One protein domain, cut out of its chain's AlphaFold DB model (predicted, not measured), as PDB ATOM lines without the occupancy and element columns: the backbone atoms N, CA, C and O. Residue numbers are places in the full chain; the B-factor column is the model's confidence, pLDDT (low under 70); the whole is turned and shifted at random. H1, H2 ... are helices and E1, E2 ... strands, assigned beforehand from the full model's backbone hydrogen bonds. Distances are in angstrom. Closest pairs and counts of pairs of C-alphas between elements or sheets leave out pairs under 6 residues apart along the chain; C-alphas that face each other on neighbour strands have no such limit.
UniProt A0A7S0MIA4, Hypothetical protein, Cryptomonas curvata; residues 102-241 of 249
ATOM      1  N   GLU A 102      38.947 -16.580  -0.442       95.69
ATOM      2  CA  GLU A 102      38.460 -17.926  -0.745       95.69
ATOM      3  C   GLU A 102      39.419 -18.985  -0.196       95.69
ATOM      4  O   GLU A 102      38.988 -19.974   0.392       95.69
ATOM      5  N   GLU A 103      40.728 -18.771  -0.335       96.31
ATOM      6  CA  GLU A 103      41.743 -19.640   0.264       96.31
ATOM      7  C   GLU A 103      41.666 -19.593   1.791       96.31
ATOM      8  O   GLU A 103      41.591 -20.635   2.435       96.31
ATOM      9  N   LEU A 104      41.616 -18.392   2.373       96.88
ATOM     10  CA  LEU A 104      41.547 -18.209   3.820       96.88
ATOM     11  C   LEU A 104      40.314 -18.898   4.424       96.88
ATOM     12  O   LEU A 104      40.408 -19.486   5.497       96.88
ATOM     13  N   SER A 105      39.180 -18.869   3.724       96.44
ATOM     14  CA  SER A 105      37.928 -19.456   4.213       96.44
ATOM     15  C   SER A 105      37.695 -20.924   3.876       96.44
ATOM     16  O   SER A 105      36.835 -21.563   4.482       96.44
ATOM     17  N   SER A 106      38.466 -21.489   2.950       94.94
ATOM     18  CA  SER A 106      38.392 -22.916   2.602       94.94
ATOM     19  C   SER A 106      39.347 -23.790   3.417       94.94
ATOM     20  O   SER A 106      39.259 -25.019   3.360       94.94
ATOM     21  N   ILE A 107      40.256 -23.178   4.178       95.62
ATOM     22  CA  ILE A 107      41.288 -23.868   4.949       95.62
ATOM     23  C   ILE A 107      40.878 -23.973   6.422       95.62
ATOM     24  O   ILE A 107      40.477 -22.996   7.051       95.62
ATOM     25  N   LEU A 108      41.066 -25.166   6.992       95.75
ATOM     26  CA  LEU A 108      41.069 -25.372   8.437       95.75
ATOM     27  C   LEU A 108      42.465 -25.064   8.986       95.75
ATOM     28  O   LEU A 108      43.434 -25.739   8.626       95.75
ATOM     29  N   PHE A 109      42.567 -24.069   9.861       97.19
ATOM     30  CA  PHE A 109      43.832 -23.672  10.463       97.19
ATOM     31  C   PHE A 109      44.037 -24.322  11.823       97.19
ATOM     32  O   PHE A 109      43.123 -24.384  12.638       97.19
ATOM     33  N   TYR A 110      45.264 -24.750  12.091       96.56
ATOM     34  CA  TYR A 110      45.708 -25.150  13.419       96.56
ATOM     35  C   TYR A 110      46.240 -23.914  14.135       96.56
ATOM     36  O   TYR A 110      47.055 -23.203  13.558       96.56
ATOM     37  N   PHE A 111      45.809 -23.672  15.367       95.06
ATOM     38  CA  PHE A 111      46.146 -22.499  16.173       95.06
ATOM     39  C   PHE A 111      46.961 -22.878  17.409       95.06
ATOM     40  O   PHE A 111      46.676 -23.893  18.050       95.06
ATOM     41  N   ARG A 112      47.932 -22.025  17.752       94.75
ATOM     42  CA  ARG A 112      48.583 -22.003  19.064       94.75
ATOM     43  C   ARG A 112      49.066 -20.599  19.421       94.75
ATOM     44  O   ARG A 112      49.353 -19.778  18.543       94.75
ATOM     45  N   PHE A 113      49.244 -20.367  20.710       94.75
ATOM     46  CA  PHE A 113      50.056 -19.288  21.241       94.75
ATOM     47  C   PHE A 113      51.550 -19.607  21.094       94.75
ATOM     48  O   PHE A 113      51.986 -20.764  21.095       94.75
ATOM     49  N   LYS A 114      52.344 -18.551  20.963       94.69
ATOM     50  CA  LYS A 114      53.799 -18.569  21.093       94.69
ATOM     51  C   LYS A 114      54.187 -18.471  22.567       94.69
ATOM     52  O   LYS A 114      53.449 -17.895  23.363       94.69
ATOM     53  N   GLU A 115      55.367 -18.959  22.918       94.00
ATOM     54  CA  GLU A 115      55.949 -18.906  24.259       94.00
ATOM     55  C   GLU A 115      55.977 -17.470  24.800       94.00
ATOM     56  O   GLU A 115      55.599 -17.211  25.943       94.00
ATOM     57  N   VAL A 116      56.313 -16.505  23.937       93.00
ATOM     58  CA  VAL A 116      56.355 -15.068  24.255       93.00
ATOM     59  C   VAL A 116      54.994 -14.455  24.612       93.00
ATOM     60  O   VAL A 116      54.955 -13.345  25.139       93.00
ATOM     61  N   ALA A 117      53.873 -15.148  24.367       92.56
ATOM     62  CA  ALA A 117      52.567 -14.723  24.875       92.56
ATOM     63  C   ALA A 117      52.518 -14.773  26.414       92.56
ATOM     64  O   ALA A 117      51.784 -14.003  27.034       92.56
ATOM     65  N   GLY A 118      53.331 -15.634  27.034       93.81
ATOM     66  CA  GLY A 118      53.442 -15.789  28.480       93.81
ATOM     67  C   GLY A 118      52.636 -16.964  29.035       93.81
ATOM     68  O   GLY A 118      51.698 -17.465  28.408       93.81
ATOM     69  N   SER A 119      52.997 -17.376  30.256       95.19
ATOM     70  CA  SER A 119      52.537 -18.632  30.866       95.19
ATOM     71  C   SER A 119      51.018 -18.741  30.967       95.19
ATOM     72  O   SER A 119      50.460 -19.794  30.696       95.19
ATOM     73  N   TYR A 120      50.327 -17.635  31.260       93.12
ATOM     74  CA  TYR A 120      48.865 -17.618  31.346       93.12
ATOM     75  C   TYR A 120      48.182 -18.185  30.089       93.12
ATOM     76  O   TYR A 120      47.167 -18.876  30.202       93.12
ATOM     77  N   TRP A 121      48.736 -17.904  28.906       93.25
ATOM     78  CA  TRP A 121      48.200 -18.377  27.632       93.25
ATOM     79  C   TRP A 121      48.706 -19.774  27.283       93.25
ATOM     80  O   TRP A 121      47.909 -20.627  26.899       93.25
ATOM     81  N   THR A 122      50.003 -20.042  27.459       94.38
ATOM     82  CA  THR A 122      50.589 -21.352  27.128       94.38
ATOM     83  C   THR A 122      50.096 -22.470  28.048       94.38
ATOM     84  O   THR A 122      49.944 -23.607  27.611       94.38
ATOM     85  N   ASP A 123      49.777 -22.171  29.309       95.06
ATOM     86  CA  ASP A 123      49.254 -23.158  30.264       95.06
ATOM     87  C   ASP A 123      47.850 -23.656  29.872       95.06
ATOM     88  O   ASP A 123      47.467 -24.776  30.205       95.06
ATOM     89  N   GLN A 124      47.090 -22.841  29.133       91.56
ATOM     90  CA  GLN A 124      45.736 -23.160  28.662       91.56
ATOM     91  C   GLN A 124      45.701 -23.683  27.223       91.56
ATOM     92  O   GLN A 124      44.664 -24.162  26.764       91.56
ATOM     93  N   ASP A 125      46.809 -23.581  26.498       93.12
ATOM     94  CA  ASP A 125      46.894 -23.972  25.099       93.12
ATOM     95  C   ASP A 125      47.157 -25.484  24.958       93.12
ATOM     96  O   ASP A 125      48.214 -25.968  25.385       93.12
ATOM     97  N   PRO A 126      46.251 -26.242  24.309       94.00
ATOM     98  CA  PRO A 126      46.422 -27.672  24.078       94.00
ATOM     99  C   PRO A 126      47.768 -28.062  23.457       94.00
ATOM    100  O   PRO A 126      48.321 -29.097  23.829       94.00
ATOM    101  N   PHE A 127      48.330 -27.244  22.559       93.69
ATOM    102  CA  PHE A 127      49.614 -27.533  21.915       93.69
ATOM    103  C   PHE A 127      50.746 -27.669  22.943       93.69
ATOM    104  O   PHE A 127      51.484 -28.657  22.943       93.69
ATOM    105  N   TRP A 128      50.845 -26.713  23.869       94.00
ATOM    106  CA  TRP A 128      51.857 -26.710  24.930       94.00
ATOM    107  C   TRP A 128      51.621 -27.825  25.954       94.00
ATOM    108  O   TRP A 128      52.573 -28.372  26.514       94.00
ATOM    109  N   GLN A 129      50.367 -28.253  26.108       94.31
ATOM    110  CA  GLN A 129      49.982 -29.413  26.915       94.31
ATOM    111  C   GLN A 129      50.147 -30.760  26.183       94.31
ATOM    112  O   GLN A 129      49.721 -31.794  26.702       94.31
ATOM    113  N   LYS A 130      50.774 -30.778  24.995       93.19
ATOM    114  CA  LYS A 130      50.976 -31.972  24.145       93.19
ATOM    115  C   LYS A 130      49.669 -32.668  23.747       93.19
ATOM    116  O   LYS A 130      49.636 -33.886  23.561       93.19
ATOM    117  N   GLN A 131      48.598 -31.895  23.632       92.25
ATOM    118  CA  GLN A 131      47.287 -32.321  23.157       92.25
ATOM    119  C   GLN A 131      47.075 -31.864  21.708       92.25
ATOM    120  O   GLN A 131      47.941 -31.236  21.096       92.25
ATOM    121  N   GLU A 132      45.926 -32.217  21.136       91.06
ATOM    122  CA  GLU A 132      45.570 -31.798  19.784       91.06
ATOM    123  C   GLU A 132      45.413 -30.265  19.722       91.06
ATOM    124  O   GLU A 132      44.637 -29.715  20.508       91.06
ATOM    125  N   PRO A 133      46.128 -29.565  18.819       92.88
ATOM    126  CA  PRO A 133      46.033 -28.115  18.714       92.88
ATOM    127  C   PRO A 133      44.623 -27.662  18.351       92.88
ATOM    128  O   PRO A 133      43.871 -28.370  17.668       92.88
ATOM    129  N   LEU A 134      44.294 -26.438  18.750       92.75
ATOM    130  CA  LEU A 134      43.011 -25.833  18.418       92.75
ATOM    131  C   LEU A 134      42.859 -25.671  16.905       92.75
ATOM    132  O   LEU A 134      43.835 -25.492  16.175       92.75
ATOM    133  N   ARG A 135      41.614 -25.729  16.435       94.19
ATOM    134  CA  ARG A 135      41.265 -25.679  15.015       94.19
ATOM    135  C   ARG A 135      40.307 -24.536  14.753       94.19
ATOM    136  O   ARG A 135      39.229 -24.500  15.338       94.19
ATOM    137  N   ILE A 136      40.711 -23.630  13.874       94.69
ATOM    138  CA  ILE A 136      40.013 -22.382  13.594       94.69
ATOM    139  C   ILE A 136      39.707 -22.281  12.102       94.69
ATOM    140  O   ILE A 136      40.549 -22.598  11.260       94.69
ATOM    141  N   THR A 137      38.516 -21.791  11.781       95.31
ATOM    142  CA  THR A 137      38.091 -21.482  10.415       95.31
ATOM    143  C   THR A 137      37.774 -19.998  10.309       95.31
ATOM    144  O   THR A 137      37.052 -19.447  11.140       95.31
ATOM    145  N   PHE A 138      38.283 -19.352   9.266       96.19
ATOM    146  CA  PHE A 138      37.909 -17.988   8.902       96.19
ATOM    147  C   PHE A 138      36.688 -18.060   7.985       96.19
ATOM    148  O   PHE A 138      36.732 -18.714   6.953       96.19
ATOM    149  N   THR A 139      35.569 -17.435   8.331       95.50
ATOM    150  CA  THR A 139      34.367 -17.492   7.486       95.50
ATOM    151  C   THR A 139      34.383 -16.383   6.433       95.50
ATOM    152  O   THR A 139      34.944 -15.315   6.700       95.50
ATOM    153  N   PRO A 140      33.747 -16.567   5.261       94.62
ATOM    154  CA  PRO A 140      33.640 -15.517   4.242       94.62
ATOM    155  C   PRO A 140      32.978 -14.225   4.746       94.62
ATOM    156  O   PRO A 140      33.246 -13.149   4.223       94.62
ATOM    157  N   GLU A 141      32.139 -14.316   5.782       93.62
ATOM    158  CA  GLU A 141      31.450 -13.178   6.404       93.62
ATOM    159  C   GLU A 141      32.339 -12.386   7.375       93.62
ATOM    160  O   GLU A 141      31.851 -11.482   8.051       93.62
ATOM    161  N   GLY A 142      33.626 -12.724   7.481       93.56
ATOM    162  CA  GLY A 142      34.559 -11.991   8.329       93.56
ATOM    163  C   GLY A 142      34.544 -12.429   9.791       93.56
ATOM    164  O   GLY A 142      34.865 -11.616  10.649       93.56
ATOM    165  N   ARG A 143      34.165 -13.677  10.113       93.44
ATOM    166  CA  ARG A 143      34.192 -14.214  11.492       93.44
ATOM    167  C   ARG A 143      35.217 -15.328  11.661       93.44
ATOM    168  O   ARG A 143      35.588 -15.972  10.684       93.44
ATOM    169  N   LEU A 144      35.671 -15.560  12.888       93.38
ATOM    170  CA  LEU A 144      36.437 -16.759  13.237       93.38
ATOM    171  C   LEU A 144      35.511 -17.746  13.951       93.38
ATOM    172  O   LEU A 144      34.732 -17.348  14.813       93.38
ATOM    173  N   VAL A 145      35.594 -19.022  13.582       90.06
ATOM    174  CA  VAL A 145      34.819 -20.122  14.179       90.06
ATOM    175  C   VAL A 145      35.778 -21.182  14.710       90.06
ATOM    176  O   VAL A 145      36.783 -21.481  14.061       90.06
ATOM    177  N   GLY A 146      35.451 -21.758  15.866       83.81
ATOM    178  CA  GLY A 146      36.257 -22.741  16.583       83.81
ATOM    179  C   GLY A 146      36.704 -22.221  17.947       83.81
ATOM    180  O   GLY A 146      37.036 -21.047  18.105       83.81
ATOM    181  N   PHE A 147      36.724 -23.097  18.951       70.50
ATOM    182  CA  PHE A 147      37.134 -22.757  20.314       70.50
ATOM    183  C   PHE A 147      38.560 -22.157  20.356       70.50
ATOM    184  O   PHE A 147      39.463 -22.715  19.728       70.50
ATOM    185  N   PRO A 148      38.803 -21.056  21.100       64.62
ATOM    186  CA  PRO A 148      37.895 -20.375  22.035       64.62
ATOM    187  C   PRO A 148      36.977 -19.309  21.404       64.62
ATOM    188  O   PRO A 148      36.192 -18.686  22.118       64.62
ATOM    189  N   TRP A 149      37.041 -19.081  20.090       68.31
ATOM    190  CA  TRP A 149      36.275 -18.031  19.400       68.31
ATOM    191  C   TRP A 149      34.776 -18.316  19.303       68.31
ATOM    192  O   TRP A 149      34.002 -17.411  19.042       68.31
ATOM    193  N   ASP A 150      34.325 -19.533  19.597       66.75
ATOM    194  CA  ASP A 150      32.886 -19.803  19.732       66.75
ATOM    195  C   ASP A 150      32.261 -19.060  20.932       66.75
ATOM    196  O   ASP A 150      31.044 -18.894  21.003       66.75
ATOM    197  N   VAL A 151      33.092 -18.605  21.880       65.00
ATOM    198  CA  VAL A 151      32.677 -17.881  23.095       65.00
ATOM    199  C   VAL A 151      32.935 -16.371  22.985       65.00
ATOM    200  O   VAL A 151      32.316 -15.586  23.700       65.00
ATOM    201  N   LEU A 152      33.839 -15.952  22.098       76.06
ATOM    202  CA  LEU A 152      34.275 -14.564  21.938       76.06
ATOM    203  C   LEU A 152      33.890 -14.055  20.553       76.06
ATOM    204  O   LEU A 152      34.144 -14.726  19.560       76.06
ATOM    205  N   GLU A 153      33.344 -12.844  20.450       84.75
ATOM    206  CA  GLU A 153      33.010 -12.292  19.136       84.75
ATOM    207  C   GLU A 153      34.296 -11.893  18.401       84.75
ATOM    208  O   GLU A 153      34.856 -10.818  18.630       84.75
ATOM    209  N   ALA A 154      34.782 -12.795  17.544       91.81
ATOM    210  CA  ALA A 154      36.004 -12.616  16.780       91.81
ATOM    211  C   ALA A 154      35.709 -12.347  15.298       91.81
ATOM    212  O   ALA A 154      35.036 -13.137  14.625       91.81
ATOM    213  N   LYS A 155      36.241 -11.237  14.780       94.25
ATOM    214  CA  LYS A 155      36.087 -10.805  13.383       94.25
ATOM    215  C   LYS A 155      37.443 -10.706  12.700       94.25
ATOM    216  O   LYS A 155      38.446 -10.452  13.360       94.25
ATOM    217  N   TRP A 156      37.482 -10.871  11.383       95.19
ATOM    218  CA  TRP A 156      38.692 -10.690  10.586       95.19
ATOM    219  C   TRP A 156      38.452  -9.799   9.369       95.19
ATOM    220  O   TRP A 156      37.356  -9.749   8.813       95.19
ATOM    221  N   ARG A 157      39.516  -9.122   8.935       94.69
ATOM    222  CA  ARG A 157      39.576  -8.381   7.673       94.69
ATOM    223  C   ARG A 157      40.995  -8.376   7.116       94.69
ATOM    224  O   ARG A 157      41.963  -8.510   7.865       94.69
ATOM    225  N   PHE A 158      41.125  -8.177   5.808       94.25
ATOM    226  CA  PHE A 158      42.413  -7.801   5.231       94.25
ATOM    227  C   PHE A 158      42.730  -6.347   5.560       94.25
ATOM    228  O   PHE A 158      41.831  -5.507   5.576       94.25
ATOM    229  N   VAL A 159      44.010  -6.072   5.779       91.12
ATOM    230  CA  VAL A 159      44.545  -4.714   5.877       91.12
ATOM    231  C   VAL A 159      45.665  -4.563   4.861       91.12
ATOM    232  O   VAL A 159      46.362  -5.530   4.548       91.12
ATOM    233  N   ASP A 160      45.819  -3.364   4.315       83.12
ATOM    234  CA  ASP A 160      46.820  -3.123   3.272       83.12
ATOM    235  C   ASP A 160      48.218  -2.883   3.869       83.12
ATOM    236  O   ASP A 160      49.230  -3.088   3.195       83.12
ATOM    237  N   ASN A 161      48.272  -2.525   5.161       78.38
ATOM    238  CA  ASN A 161      49.488  -2.141   5.868       78.38
ATOM    239  C   ASN A 161      49.618  -2.828   7.238       78.38
ATOM    240  O   ASN A 161      48.634  -3.030   7.950       78.38
ATOM    241  N   SER A 162      50.860  -3.115   7.631       73.69
ATOM    242  CA  SER A 162      51.261  -3.392   9.017       73.69
ATOM    243  C   SER A 162      52.607  -2.713   9.271       73.69
ATOM    244  O   SER A 162      53.561  -2.912   8.509       73.69
ATOM    245  N   GLY A 163      52.669  -1.858  10.294       69.50
ATOM    246  CA  GLY A 163      53.779  -0.915  10.458       69.50
ATOM    247  C   GLY A 163      53.920   0.013   9.241       69.50
ATOM    248  O   GLY A 163      52.942   0.585   8.766       69.50
ATOM    249  N   LYS A 164      55.134   0.143   8.700       63.44
ATOM    250  CA  LYS A 164      55.440   0.879   7.459       63.44
ATOM    251  C   LYS A 164      55.396   0.003   6.207       63.44
ATOM    252  O   LYS A 164      55.733   0.468   5.116       63.44
ATOM    253  N   THR A 165      55.029  -1.267   6.346       69.19
ATOM    254  CA  THR A 165      55.049  -2.211   5.233       69.19
ATOM    255  C   THR A 165      53.685  -2.243   4.556       69.19
ATOM    256  O   THR A 165      52.708  -2.676   5.159       69.19
ATOM    257  N   CYS A 166      53.644  -1.837   3.287       71.44
ATOM    258  CA  CYS A 166      52.512  -2.048   2.390       71.44
ATOM    259  C   CYS A 166      52.828  -3.235   1.476       71.44
ATOM    260  O   CYS A 166      53.902  -3.286   0.868       71.44
ATOM    261  N   GLN A 167      51.922  -4.205   1.390       79.75
ATOM    262  CA  GLN A 167      52.058  -5.350   0.489       79.75
ATOM    263  C   GLN A 167      50.739  -5.609  -0.235       79.75
ATOM    264  O   GLN A 167      49.723  -4.970   0.017       79.75
ATOM    265  N   THR A 168      50.754  -6.567  -1.157       86.75
ATOM    266  CA  THR A 168      49.549  -7.035  -1.838       86.75
ATOM    267  C   THR A 168      48.469  -7.407  -0.820       86.75
ATOM    268  O   THR A 168      48.758  -8.102   0.159       86.75
ATOM    269  N   ARG A 169      47.218  -7.000  -1.068       90.94
ATOM    270  CA  ARG A 169      46.054  -7.428  -0.279       90.94
ATOM    271  C   ARG A 169      46.099  -8.938  -0.040       90.94
ATOM    272  O   ARG A 169      46.336  -9.706  -0.972       90.94
ATOM    273  N   GLY A 170      45.882  -9.349   1.207       93.19
ATOM    274  CA  GLY A 170      46.049 -10.741   1.624       93.19
ATOM    275  C   GLY A 170      47.374 -11.039   2.312       93.19
ATOM    276  O   GLY A 170      47.529 -12.132   2.844       93.19
ATOM    277  N   SER A 171      48.323 -10.100   2.324       93.69
ATOM    278  CA  SER A 171      49.586 -10.264   3.062       93.69
ATOM    279  C   SER A 171      49.433 -10.003   4.559       93.69
ATOM    280  O   SER A 171      50.208 -10.522   5.362       93.69
ATOM    281  N   PHE A 172      48.420  -9.215   4.931       93.50
ATOM    282  CA  PHE A 172      48.137  -8.845   6.308       93.50
ATOM    283  C   PHE A 172      46.665  -9.058   6.644       93.50
ATOM    284  O   PHE A 172      45.769  -8.694   5.875       93.50
ATOM    285  N   ILE A 173      46.424  -9.646   7.812       94.62
ATOM    286  CA  ILE A 173      45.087  -9.923   8.334       94.62
ATOM    287  C   ILE A 173      44.983  -9.300   9.718       94.62
ATOM    288  O   ILE A 173      45.809  -9.556  10.593       94.62
ATOM    289  N   ARG A 174      43.947  -8.493   9.932       93.75
ATOM    290  CA  ARG A 174      43.601  -7.970  11.251       93.75
ATOM    291  C   ARG A 174      42.465  -8.802  11.819       93.75
ATOM    292  O   ARG A 174      41.466  -9.024  11.139       93.75
ATOM    293  N   VAL A 175      42.631  -9.239  13.063       94.06
ATOM    294  CA  VAL A 175      41.570  -9.877  13.845       94.06
ATOM    295  C   VAL A 175      41.165  -8.922  14.957       94.06
ATOM    296  O   VAL A 175      42.031  -8.293  15.565       94.06
ATOM    297  N   SER A 176      39.873  -8.823  15.231       92.50
ATOM    298  CA  SER A 176      39.345  -8.164  16.420       92.50
ATOM    299  C   SER A 176      38.609  -9.167  17.290       92.50
ATOM    300  O   SER A 176      37.983 -10.091  16.783       92.50
ATOM    301  N   VAL A 177      38.719  -8.999  18.604       90.31
ATOM    302  CA  VAL A 177      38.080  -9.834  19.621       90.31
ATOM    303  C   VAL A 177      37.323  -8.899  20.552       90.31
ATOM    304  O   VAL A 177      37.939  -8.016  21.148       90.31
ATOM    305  N   ASN A 178      36.001  -9.063  20.658       89.00
ATOM    306  CA  ASN A 178      35.116  -8.152  21.401       89.00
ATOM    307  C   ASN A 178      35.342  -6.680  20.998       89.00
ATOM    308  O   ASN A 178      35.627  -5.826  21.835       89.00
ATOM    309  N   ASP A 179      35.306  -6.434  19.684       86.38
ATOM    310  CA  ASP A 179      35.524  -5.134  19.030       86.38
ATOM    311  C   ASP A 179      36.890  -4.479  19.293       86.38
ATOM    312  O   ASP A 179      37.105  -3.307  18.985       86.38
ATOM    313  N   ARG A 180      37.858  -5.255  19.789       89.94
ATOM    314  CA  ARG A 180      39.236  -4.809  19.960       89.94
ATOM    315  C   ARG A 180      40.179  -5.557  19.035       89.94
ATOM    316  O   ARG A 180      40.378  -6.762  19.180       89.94
ATOM    317  N   SER A 181      40.791  -4.835  18.108       92.69
ATOM    318  CA  SER A 181      41.846  -5.355  17.243       92.69
ATOM    319  C   SER A 181      43.043  -5.866  18.041       92.69
ATOM    320  O   SER A 181      43.520  -5.194  18.953       92.69
ATOM    321  N   VAL A 182      43.545  -7.043  17.672       92.19
ATOM    322  CA  VAL A 182      44.827  -7.588  18.144       92.19
ATOM    323  C   VAL A 182      45.940  -7.262  17.135       92.19
ATOM    324  O   VAL A 182      45.630  -6.834  16.018       92.19
ATOM    325  N   PRO A 183      47.229  -7.465  17.478       93.31
ATOM    326  CA  PRO A 183      48.327  -7.264  16.535       93.31
ATOM    327  C   PRO A 183      48.134  -8.018  15.217       93.31
ATOM    328  O   PRO A 183      47.651  -9.155  15.190       93.31
ATOM    329  N   THR A 184      48.514  -7.365  14.124       93.69
ATOM    330  CA  THR A 184      48.282  -7.814  12.750       93.69
ATOM    331  C   THR A 184      49.014  -9.112  12.456       93.69
ATOM    332  O   THR A 184      50.196  -9.267  12.765       93.69
ATOM    333  N   TYR A 185      48.318 -10.033  11.797       94.50
ATOM    334  CA  TYR A 185      48.889 -11.274  11.307       94.50
ATOM    335  C   TYR A 185      49.552 -11.063   9.955       94.50
ATOM    336  O   TYR A 185      48.936 -10.539   9.027       94.50
ATOM    337  N   MET A 186      50.788 -11.527   9.828       93.69
ATOM    338  CA  MET A 186      51.486 -11.673   8.559       93.69
ATOM    339  C   MET A 186      51.195 -13.022   7.933       93.69
ATOM    340  O   MET A 186      51.213 -14.037   8.628       93.69
ATOM    341  N   VAL A 187      51.051 -13.036   6.614       95.06
ATOM    342  CA  VAL A 187      50.931 -14.261   5.829       95.06
ATOM    343  C   VAL A 187      52.283 -14.640   5.228       95.06
ATOM    344  O   VAL A 187      52.974 -13.828   4.617       95.06
ATOM    345  N   SER A 188      52.668 -15.903   5.376       94.25
ATOM    346  CA  SER A 188      53.867 -16.465   4.756       94.25
ATOM    347  C   SER A 188      53.626 -17.890   4.252       94.25
ATOM    348  O   SER A 188      52.549 -18.469   4.433       94.25
ATOM    349  N   ARG A 189      54.625 -18.445   3.556       94.06
ATOM    350  CA  ARG A 189      54.577 -19.797   2.985       94.06
ATOM    351  C   ARG A 189      55.587 -20.692   3.658       94.06
ATOM    352  O   ARG A 189      56.740 -20.310   3.844       94.06
ATOM    353  N   HIS A 190      55.159 -21.914   3.930       95.19
ATOM    354  CA  HIS A 190      56.033 -22.975   4.382       95.19
ATOM    355  C   HIS A 190      56.636 -23.758   3.200       95.19
ATOM    356  O   HIS A 190      56.131 -23.721   2.074       95.19
ATOM    357  N   SER A 191      57.711 -24.509   3.452       93.50
ATOM    358  CA  SER A 191      58.404 -25.328   2.446       93.50
ATOM    359  C   SER A 191      57.501 -26.409   1.825       93.50
ATOM    360  O   SER A 191      57.620 -26.720   0.636       93.50
ATOM    361  N   ASN A 192      56.526 -26.904   2.596       95.19
ATOM    362  CA  ASN A 192      55.470 -27.819   2.148       95.19
ATOM    363  C   ASN A 192      54.320 -27.120   1.390       95.19
ATOM    364  O   ASN A 192      53.332 -27.772   1.060       95.19
ATOM    365  N   TRP A 193      54.439 -25.818   1.116       96.56
ATOM    366  CA  TRP A 193      53.438 -24.958   0.474       96.56
ATOM    367  C   TRP A 193      52.199 -24.667   1.320       96.56
ATOM    368  O   TRP A 193      51.205 -24.200   0.784       96.56
ATOM    369  N   GLY A 194      52.225 -24.899   2.626       96.75
ATOM    370  CA  GLY A 194      51.187 -24.398   3.519       96.75
ATOM    371  C   GLY A 194      51.277 -22.887   3.728       96.75
ATOM    372  O   GLY A 194      52.333 -22.284   3.524       96.75
ATOM    373  N   PHE A 195      50.174 -22.280   4.155       97.25
ATOM    374  CA  PHE A 195      50.160 -20.921   4.683       97.25
ATOM    375  C   PHE A 195      50.442 -20.927   6.182       97.25
ATOM    376  O   PHE A 195      49.970 -21.802   6.913       97.25
ATOM    377  N   ILE A 196      51.181 -19.915   6.623       96.88
ATOM    378  CA  ILE A 196      51.378 -19.581   8.031       96.88
ATOM    379  C   ILE A 196      50.851 -18.164   8.228       96.88
ATOM    380  O   ILE A 196      51.200 -17.270   7.456       96.88
ATOM    381  N   LEU A 197      50.001 -17.968   9.234       96.38
ATOM    382  CA  LEU A 197      49.554 -16.646   9.662       96.38
ATOM    383  C   LEU A 197      50.106 -16.419  11.058       96.38
ATOM    384  O   LEU A 197      49.859 -17.238  11.935       96.38
ATOM    385  N   GLN A 198      50.831 -15.336  11.298       95.19
ATOM    386  CA  GLN A 198      51.388 -15.105  12.631       95.19
ATOM    387  C   GLN A 198      51.494 -13.639  13.007       95.19
ATOM    388  O   GLN A 198      51.693 -12.783  12.150       95.19
ATOM    389  N   ASN A 199      51.415 -13.379  14.305       93.44
ATOM    390  CA  ASN A 199      51.799 -12.113  14.913       93.44
ATOM    391  C   ASN A 199      52.802 -12.374  16.059       93.44
ATOM    392  O   ASN A 199      53.426 -13.438  16.129       93.44
ATOM    393  N   CYS A 200      52.978 -11.404  16.957       92.50
ATOM    394  CA  CYS A 200      53.904 -11.505  18.087       92.50
ATOM    395  C   CYS A 200      53.526 -12.569  19.128       92.50
ATOM    396  O   CYS A 200      54.381 -12.950  19.912       92.50
ATOM    397  N   TRP A 201      52.281 -13.050  19.166       93.31
ATOM    398  CA  TRP A 201      51.800 -13.946  20.227       93.31
ATOM    399  C   TRP A 201      51.162 -15.229  19.724       93.31
ATOM    400  O   TRP A 201      51.016 -16.171  20.495       93.31
ATOM    401  N   VAL A 202      50.745 -15.275  18.467       94.00
ATOM    402  CA  VAL A 202      49.912 -16.345  17.925       94.00
ATOM    403  C   VAL A 202      50.436 -16.766  16.563       94.00
ATOM    404  O   VAL A 202      50.897 -15.937  15.773       94.00
ATOM    405  N   VAL A 203      50.299 -18.058  16.271       96.00
ATOM    406  CA  VAL A 203      50.522 -18.621  14.944       96.00
ATOM    407  C   VAL A 203      49.383 -19.561  14.535       96.00
ATOM    408  O   VAL A 203      48.864 -20.342  15.335       96.00
ATOM    409  N   TYR A 204      49.021 -19.481  13.259       96.81
ATOM    410  CA  TYR A 204      48.115 -20.380  12.566       96.81
ATOM    411  C   TYR A 204      48.854 -21.107  11.444       96.81
ATOM    412  O   TYR A 204      49.574 -20.480  10.666       96.81
ATOM    413  N   PHE A 205      48.599 -22.403  11.294       97.31
ATOM    414  CA  PHE A 205      49.131 -23.226  10.209       97.31
ATOM    415  C   PHE A 205      47.997 -23.800   9.371       97.31
ATOM    416  O   PHE A 205      47.051 -24.368   9.911       97.31
ATOM    417  N   SER A 206      48.106 -23.733   8.043       97.31
ATOM    418  CA  SER A 206      47.153 -24.386   7.128       97.31
ATOM    419  C   SER A 206      47.338 -25.911   7.036       97.31
ATOM    420  O   SER A 206      46.892 -26.538   6.076       97.31
ATOM    421  N   PHE A 207      48.113 -26.498   7.944       96.50
ATOM    422  CA  PHE A 207      48.499 -27.903   7.981       96.50
ATOM    423  C   PHE A 207      48.733 -28.323   9.439       96.50
ATOM    424  O   PHE A 207      48.954 -27.448  10.279       96.50
ATOM    425  N   PRO A 208      48.670 -29.630   9.759       94.69
ATOM    426  CA  PRO A 208      48.866 -30.102  11.126       94.69
ATOM    427  C   PRO A 208      50.191 -29.614  11.710       94.69
ATOM    428  O   PRO A 208      51.230 -29.741  11.060       94.69
ATOM    429  N   MET A 209      50.156 -29.075  12.931       91.88
ATOM    430  CA  MET A 209      51.381 -28.632  13.592       91.88
ATOM    431  C   MET A 209      52.276 -29.824  13.922       91.88
ATOM    432  O   MET A 209      51.778 -30.825  14.452       91.88
ATOM    433  N   PRO A 210      53.589 -29.725  13.666       90.00
ATOM    434  CA  PRO A 210      54.520 -30.721  14.158       90.00
ATOM    435  C   PRO A 210      54.595 -30.668  15.693       90.00
ATOM    436  O   PRO A 210      54.373 -29.612  16.291       90.00
ATOM    437  N   PRO A 211      54.937 -31.786  16.354       87.88
ATOM    438  CA  PRO A 211      55.282 -31.769  17.770       87.88
ATOM    439  C   PRO A 211      56.439 -30.805  18.060       87.88
ATOM    440  O   PRO A 211      57.306 -30.594  17.211       87.88
ATOM    441  N   ILE A 212      56.485 -30.281  19.285       88.06
ATOM    442  CA  ILE A 212      57.551 -29.379  19.750       88.06
ATOM    443  C   ILE A 212      58.933 -29.986  19.464       88.06
ATOM    444  O   ILE A 212      59.202 -31.133  19.839       88.06
ATOM    445  N   GLY A 213      59.802 -29.216  18.800       86.81
ATOM    446  CA  GLY A 213      61.172 -29.612  18.462       86.81
ATOM    447  C   GLY A 213      61.308 -30.606  17.301       86.81
ATOM    448  O   GLY A 213      62.431 -30.978  16.960       86.81
ATOM    449  N   ALA A 214      60.209 -31.045  16.674       90.88
ATOM    450  CA  ALA A 214      60.276 -31.926  15.504       90.88
ATOM    451  C   ALA A 214      60.667 -31.172  14.219       90.88
ATOM    452  O   ALA A 214      61.278 -31.760  13.328       90.88
ATOM    453  N   GLU A 215      60.347 -29.878  14.130       92.44
ATOM    454  CA  GLU A 215      60.687 -29.025  12.991       92.44
ATOM    455  C   GLU A 215      61.141 -27.640  13.469       92.44
ATOM    456  O   GLU A 215      60.334 -26.742  13.690       92.44
ATOM    457  N   LEU A 216      62.461 -27.458  13.596       90.12
ATOM    458  CA  LEU A 216      63.075 -26.243  14.157       90.12
ATOM    459  C   LEU A 216      62.704 -24.950  13.410       90.12
ATOM    460  O   LEU A 216      62.743 -23.873  13.994       90.12
ATOM    461  N   SER A 217      62.353 -25.034  12.122       90.12
ATOM    462  CA  SER A 217      61.894 -23.874  11.344       90.12
ATOM    463  C   SER A 217      60.503 -23.381  11.741       90.12
ATOM    464  O   SER A 217      60.115 -22.298  11.308       90.12
ATOM    465  N   LEU A 218      59.752 -24.161  12.524       92.00
ATOM    466  CA  LEU A 218      58.414 -23.827  13.018       92.00
ATOM    467  C   LEU A 218      58.375 -23.587  14.540       92.00
ATOM    468  O   LEU A 218      57.301 -23.329  15.094       92.00
ATOM    469  N   ASP A 219      59.532 -23.641  15.204       90.88
ATOM    470  CA  ASP A 219      59.682 -23.252  16.605       90.88
ATOM    471  C   ASP A 219      59.661 -21.721  16.751       90.88
ATOM    472  O   ASP A 219      59.989 -20.976  15.822       90.88
ATOM    473  N   ASP A 220      59.319 -21.239  17.947       91.19
ATOM    474  CA  ASP A 220      59.089 -19.809  18.191       91.19
ATOM    475  C   ASP A 220      60.300 -18.938  17.885       91.19
ATOM    476  O   ASP A 220      60.145 -17.884  17.282       91.19
ATOM    477  N   ARG A 221      61.518 -19.417  18.155       88.00
ATOM    478  CA  ARG A 221      62.737 -18.682  17.797       88.00
ATOM    479  C   ARG A 221      62.816 -18.371  16.298       88.00
ATOM    480  O   ARG A 221      63.171 -17.257  15.937       88.00
ATOM    481  N   ALA A 222      62.501 -19.341  15.438       88.56
ATOM    482  CA  ALA A 222      62.533 -19.148  13.989       88.56
ATOM    483  C   ALA A 222      61.354 -18.288  13.504       88.56
ATOM    484  O   ALA A 222      61.498 -17.483  12.586       88.56
ATOM    485  N   LEU A 223      60.188 -18.440  14.135       89.12
ATOM    486  CA  LEU A 223      59.000 -17.644  13.834       89.12
ATOM    487  C   LEU A 223      59.151 -16.173  14.251       89.12
ATOM    488  O   LEU A 223      58.633 -15.291  13.566       89.12
ATOM    489  N   ASP A 224      59.866 -15.907  15.340       84.06
ATOM    490  CA  ASP A 224      60.071 -14.568  15.891       84.06
ATOM    491  C   ASP A 224      61.137 -13.769  15.140       84.06
ATOM    492  O   ASP A 224      61.054 -12.546  15.106       84.06
ATOM    493  N   GLU A 225      62.069 -14.422  14.438       76.88
ATOM    494  CA  GLU A 225      62.984 -13.743  13.502       76.88
ATOM    495  C   GLU A 225      62.242 -13.013  12.363       76.88
ATOM    496  O   GLU A 225      62.809 -12.141  11.705       76.88
ATOM    497  N   LEU A 226      60.966 -13.339  12.130       70.12
ATOM    498  CA  LEU A 226      60.106 -12.677  11.145       70.12
ATOM    499  C   LEU A 226      59.360 -11.455  11.718       70.12
ATOM    500  O   LEU A 226      58.680 -10.743  10.973       70.12
ATOM    501  N   MET A 227      59.473 -11.208  13.026       78.44
ATOM    502  CA  MET A 227      58.865 -10.070  13.709       78.44
ATOM    503  C   MET A 227      59.848  -8.896  13.745       78.44
ATOM    504  O   MET A 227      60.979  -9.035  14.198       78.44
ATOM    505  N   ASP A 228      59.410  -7.727  13.280       79.38
ATOM    506  CA  ASP A 228      60.189  -6.487  13.336       79.38
ATOM    507  C   ASP A 228      59.745  -5.593  14.509       79.38
ATOM    508  O   ASP A 228      58.708  -5.817  15.143       79.38
ATOM    509  N   ASP A 229      60.541  -4.560  14.801       79.62
ATOM    510  CA  ASP A 229      60.268  -3.593  15.873       79.62
ATOM    511  C   ASP A 229      58.909  -2.892  15.705       79.62
ATOM    512  O   ASP A 229      58.265  -2.504  16.680       79.62
ATOM    513  N   GLU A 230      58.439  -2.737  14.465       77.00
ATOM    514  CA  GLU A 230      57.178  -2.058  14.168       77.00
ATOM    515  C   GLU A 230      55.973  -2.900  14.591       77.00
ATOM    516  O   GLU A 230      55.019  -2.369  15.165       77.00
ATOM    517  N   ARG A 231      56.035  -4.221  14.403       81.19
ATOM    518  CA  ARG A 231      55.005  -5.143  14.899       81.19
ATOM    519  C   ARG A 231      55.001  -5.257  16.415       81.19
ATOM    520  O   ARG A 231      53.933  -5.393  17.012       81.19
ATOM    521  N   TRP A 232      56.160  -5.134  17.057       85.19
ATOM    522  CA  TRP A 232      56.203  -4.955  18.510       85.19
ATOM    523  C   TRP A 232      55.540  -3.644  18.947       85.19
ATOM    524  O   TRP A 232      54.911  -3.605  20.002       85.19
ATOM    525  N   GLY A 233      55.575  -2.604  18.111       87.94
ATOM    526  CA  GLY A 233      54.797  -1.379  18.304       87.94
ATOM    527  C   GLY A 233      53.284  -1.623  18.385       87.94
ATOM    528  O   GLY A 233      52.624  -1.076  19.267       87.94
ATOM    529  N   GLU A 234      52.734  -2.492  17.530       90.75
ATOM    530  CA  GLU A 234      51.321  -2.901  17.596       90.75
ATOM    531  C   GLU A 234      51.000  -3.655  18.901       90.75
ATOM    532  O   GLU A 234      49.975  -3.401  19.534       90.75
ATOM    533  N   ALA A 235      51.898  -4.535  19.350       90.62
ATOM    534  CA  ALA A 235      51.760  -5.234  20.630       90.62
ATOM    535  C   ALA A 235      51.781  -4.267  21.827       90.62
ATOM    536  O   ALA A 235      50.994  -4.411  22.765       90.62
ATOM    537  N   LEU A 236      52.650  -3.252  21.789       90.38
ATOM    538  CA  LEU A 236      52.711  -2.197  22.801       90.38
ATOM    539  C   LEU A 236      51.429  -1.359  22.819       90.38
ATOM    540  O   LEU A 236      50.893  -1.123  23.900       90.38
ATOM    541  N   ALA A 237      50.910  -0.971  21.649       91.38
ATOM    542  CA  ALA A 237      49.648  -0.240  21.535       91.38
ATOM    543  C   ALA A 237      48.478  -1.046  22.120       91.38
ATOM    544  O   ALA A 237      47.695  -0.529  22.925       91.38
ATOM    545  N   TYR A 238      48.414  -2.344  21.803       91.69
ATOM    546  CA  TYR A 238      47.448  -3.253  22.407       91.69
ATOM    547  C   TYR A 238      47.607  -3.314  23.933       91.69
ATOM    548  O   TYR A 238      46.637  -3.165  24.672       91.69
ATOM    549  N   ASN A 239      48.817  -3.467  24.457       91.44
ATOM    550  CA  ASN A 239      49.008  -3.556  25.906       91.44
ATOM    551  C   ASN A 239      48.707  -2.240  26.639       91.44
ATOM    552  O   ASN A 239      48.242  -2.270  27.777       91.44
ATOM    553  N   SER A 240      48.913  -1.087  25.997       92.94
ATOM    554  CA  SER A 240      48.670   0.227  26.600       92.94
ATOM    555  C   SER A 240      47.226   0.720  26.481       92.94
ATOM    556  O   SER A 240      46.918   1.795  26.992       92.94
ATOM    557  N   GLY A 241      46.344  -0.002  25.780       90.50
ATOM    558  CA  GLY A 241      44.990   0.497  25.507       90.50
ATOM    559  C   GLY A 241      44.921   1.544  24.395       90.50
ATOM    560  O   GLY A 241      43.879   2.174  24.232       90.50
TER     561      GLY A 241
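What this domain is: This is residues 102 to 241 of the 249 residues of the protein "Hypothetical protein" of Cryptomonas curvata (UniProt A0A7S0MIA4). One sheet of seven strands is curled like part of a barrel, and its two edge strands, E2 and E3, come close at one point, where the C-alphas of Phe 138 and Trp 156 are 7.5 A apart. The long link between these two strands folds back to pair with E2 through residues 144 to 145; three small helices, H1, H2 and H3, only graze the sheet, and the longest helix, H4, is at the outside and not on it. The printed part has 140 residues with four named helices and seven named strands, along the chain H1 E1 H2 E2 E3 E4 E5 E6 E7 H3 H4; the sheet's order is E2 E1 E7 E6 E5 E4 E3, all antiparallel. The class is mixed, helices and strands, although under half of the residues are in named elements. The whole is compact and rounded, with a radius of gyration of the C-alphas of 14.2 A and spans of 34 by 32 by 32 A.

How they stand to each other: The strongly twisted sheet begins at its edge strand E2, residues 134 to 138, beside E1, residues 108 to 113; N 111 and O 134 are within hydrogen-bond range at 2.8 A. E1 is also the neighbour of E7, residues 202 to 205, with N 110 and O 205 at 2.8 A. E7 and E6, residues 195 to 198, form a hairpin at 175 degrees between their directions, with N 204 and O 197 at 2.7 A. E6 and E5, residues 185 to 189, form a hairpin with N 186 and O 198 at 2.8 A. E5 and E4, residues 172 to 177, form a hairpin with N 185 and O 173 at 2.8 A. The pairing of E5 is staggered: it pairs with E4 over residues 185 to 186 and with E6 over residues 186 to 189. E4 and the other edge strand, E3, residues 154 to 159, form a hairpin with N 157 and O 174 at 2.9 A. E3 E4 E5 E6 E7 are a meander, each strand the antiparallel neighbour of the one before. H1, residues 102 to 106, only grazes the sheet; its closest C-alpha to E2 is that of Ser 105, 4.9 A from that of Phe 138. H2, residues 119 to 122, is only just on the sheet, with 5 pairs of C-alphas within 10 A, and only grazes it. H3, residues 220 to 224, only grazes it too. H4, residues 229 to 240, is not on the sheet and is apart from H3. Every O i to N i+4 pair is within hydrogen-bond range in H1, H3 and H4, while H2 is too short for such a pair.

Where its parts are: H1 begins at C-alpha 102, (38.460, -17.926, -0.745). E1 measures 16.8 A from first to last C-alpha, E4 16.7 A, E3 15.9 A, E2 13.3 A and E5 13.2 A; E7 is 10.4 A and E6 9.9 A. E7 has its centre nearest to the mean of the C-alphas, at 3.8 A, and its C-alpha 202 is at (49.912, -16.345, 17.925). H4 is 16.3 A long and ends at C-alpha 240, (48.670, 0.227, 26.600).

The domain as a whole: The two C-alphas farthest apart are those of Asn 192 and Gly 241, 38.2 A. The printed part has no cut. The long links are H2 to E2, E2 to E3, E3 to E4 and E7 to H3. The mean pLDDT of the printed part is 90.0, and residues 148 to 151 and 163 to 165 are under 70.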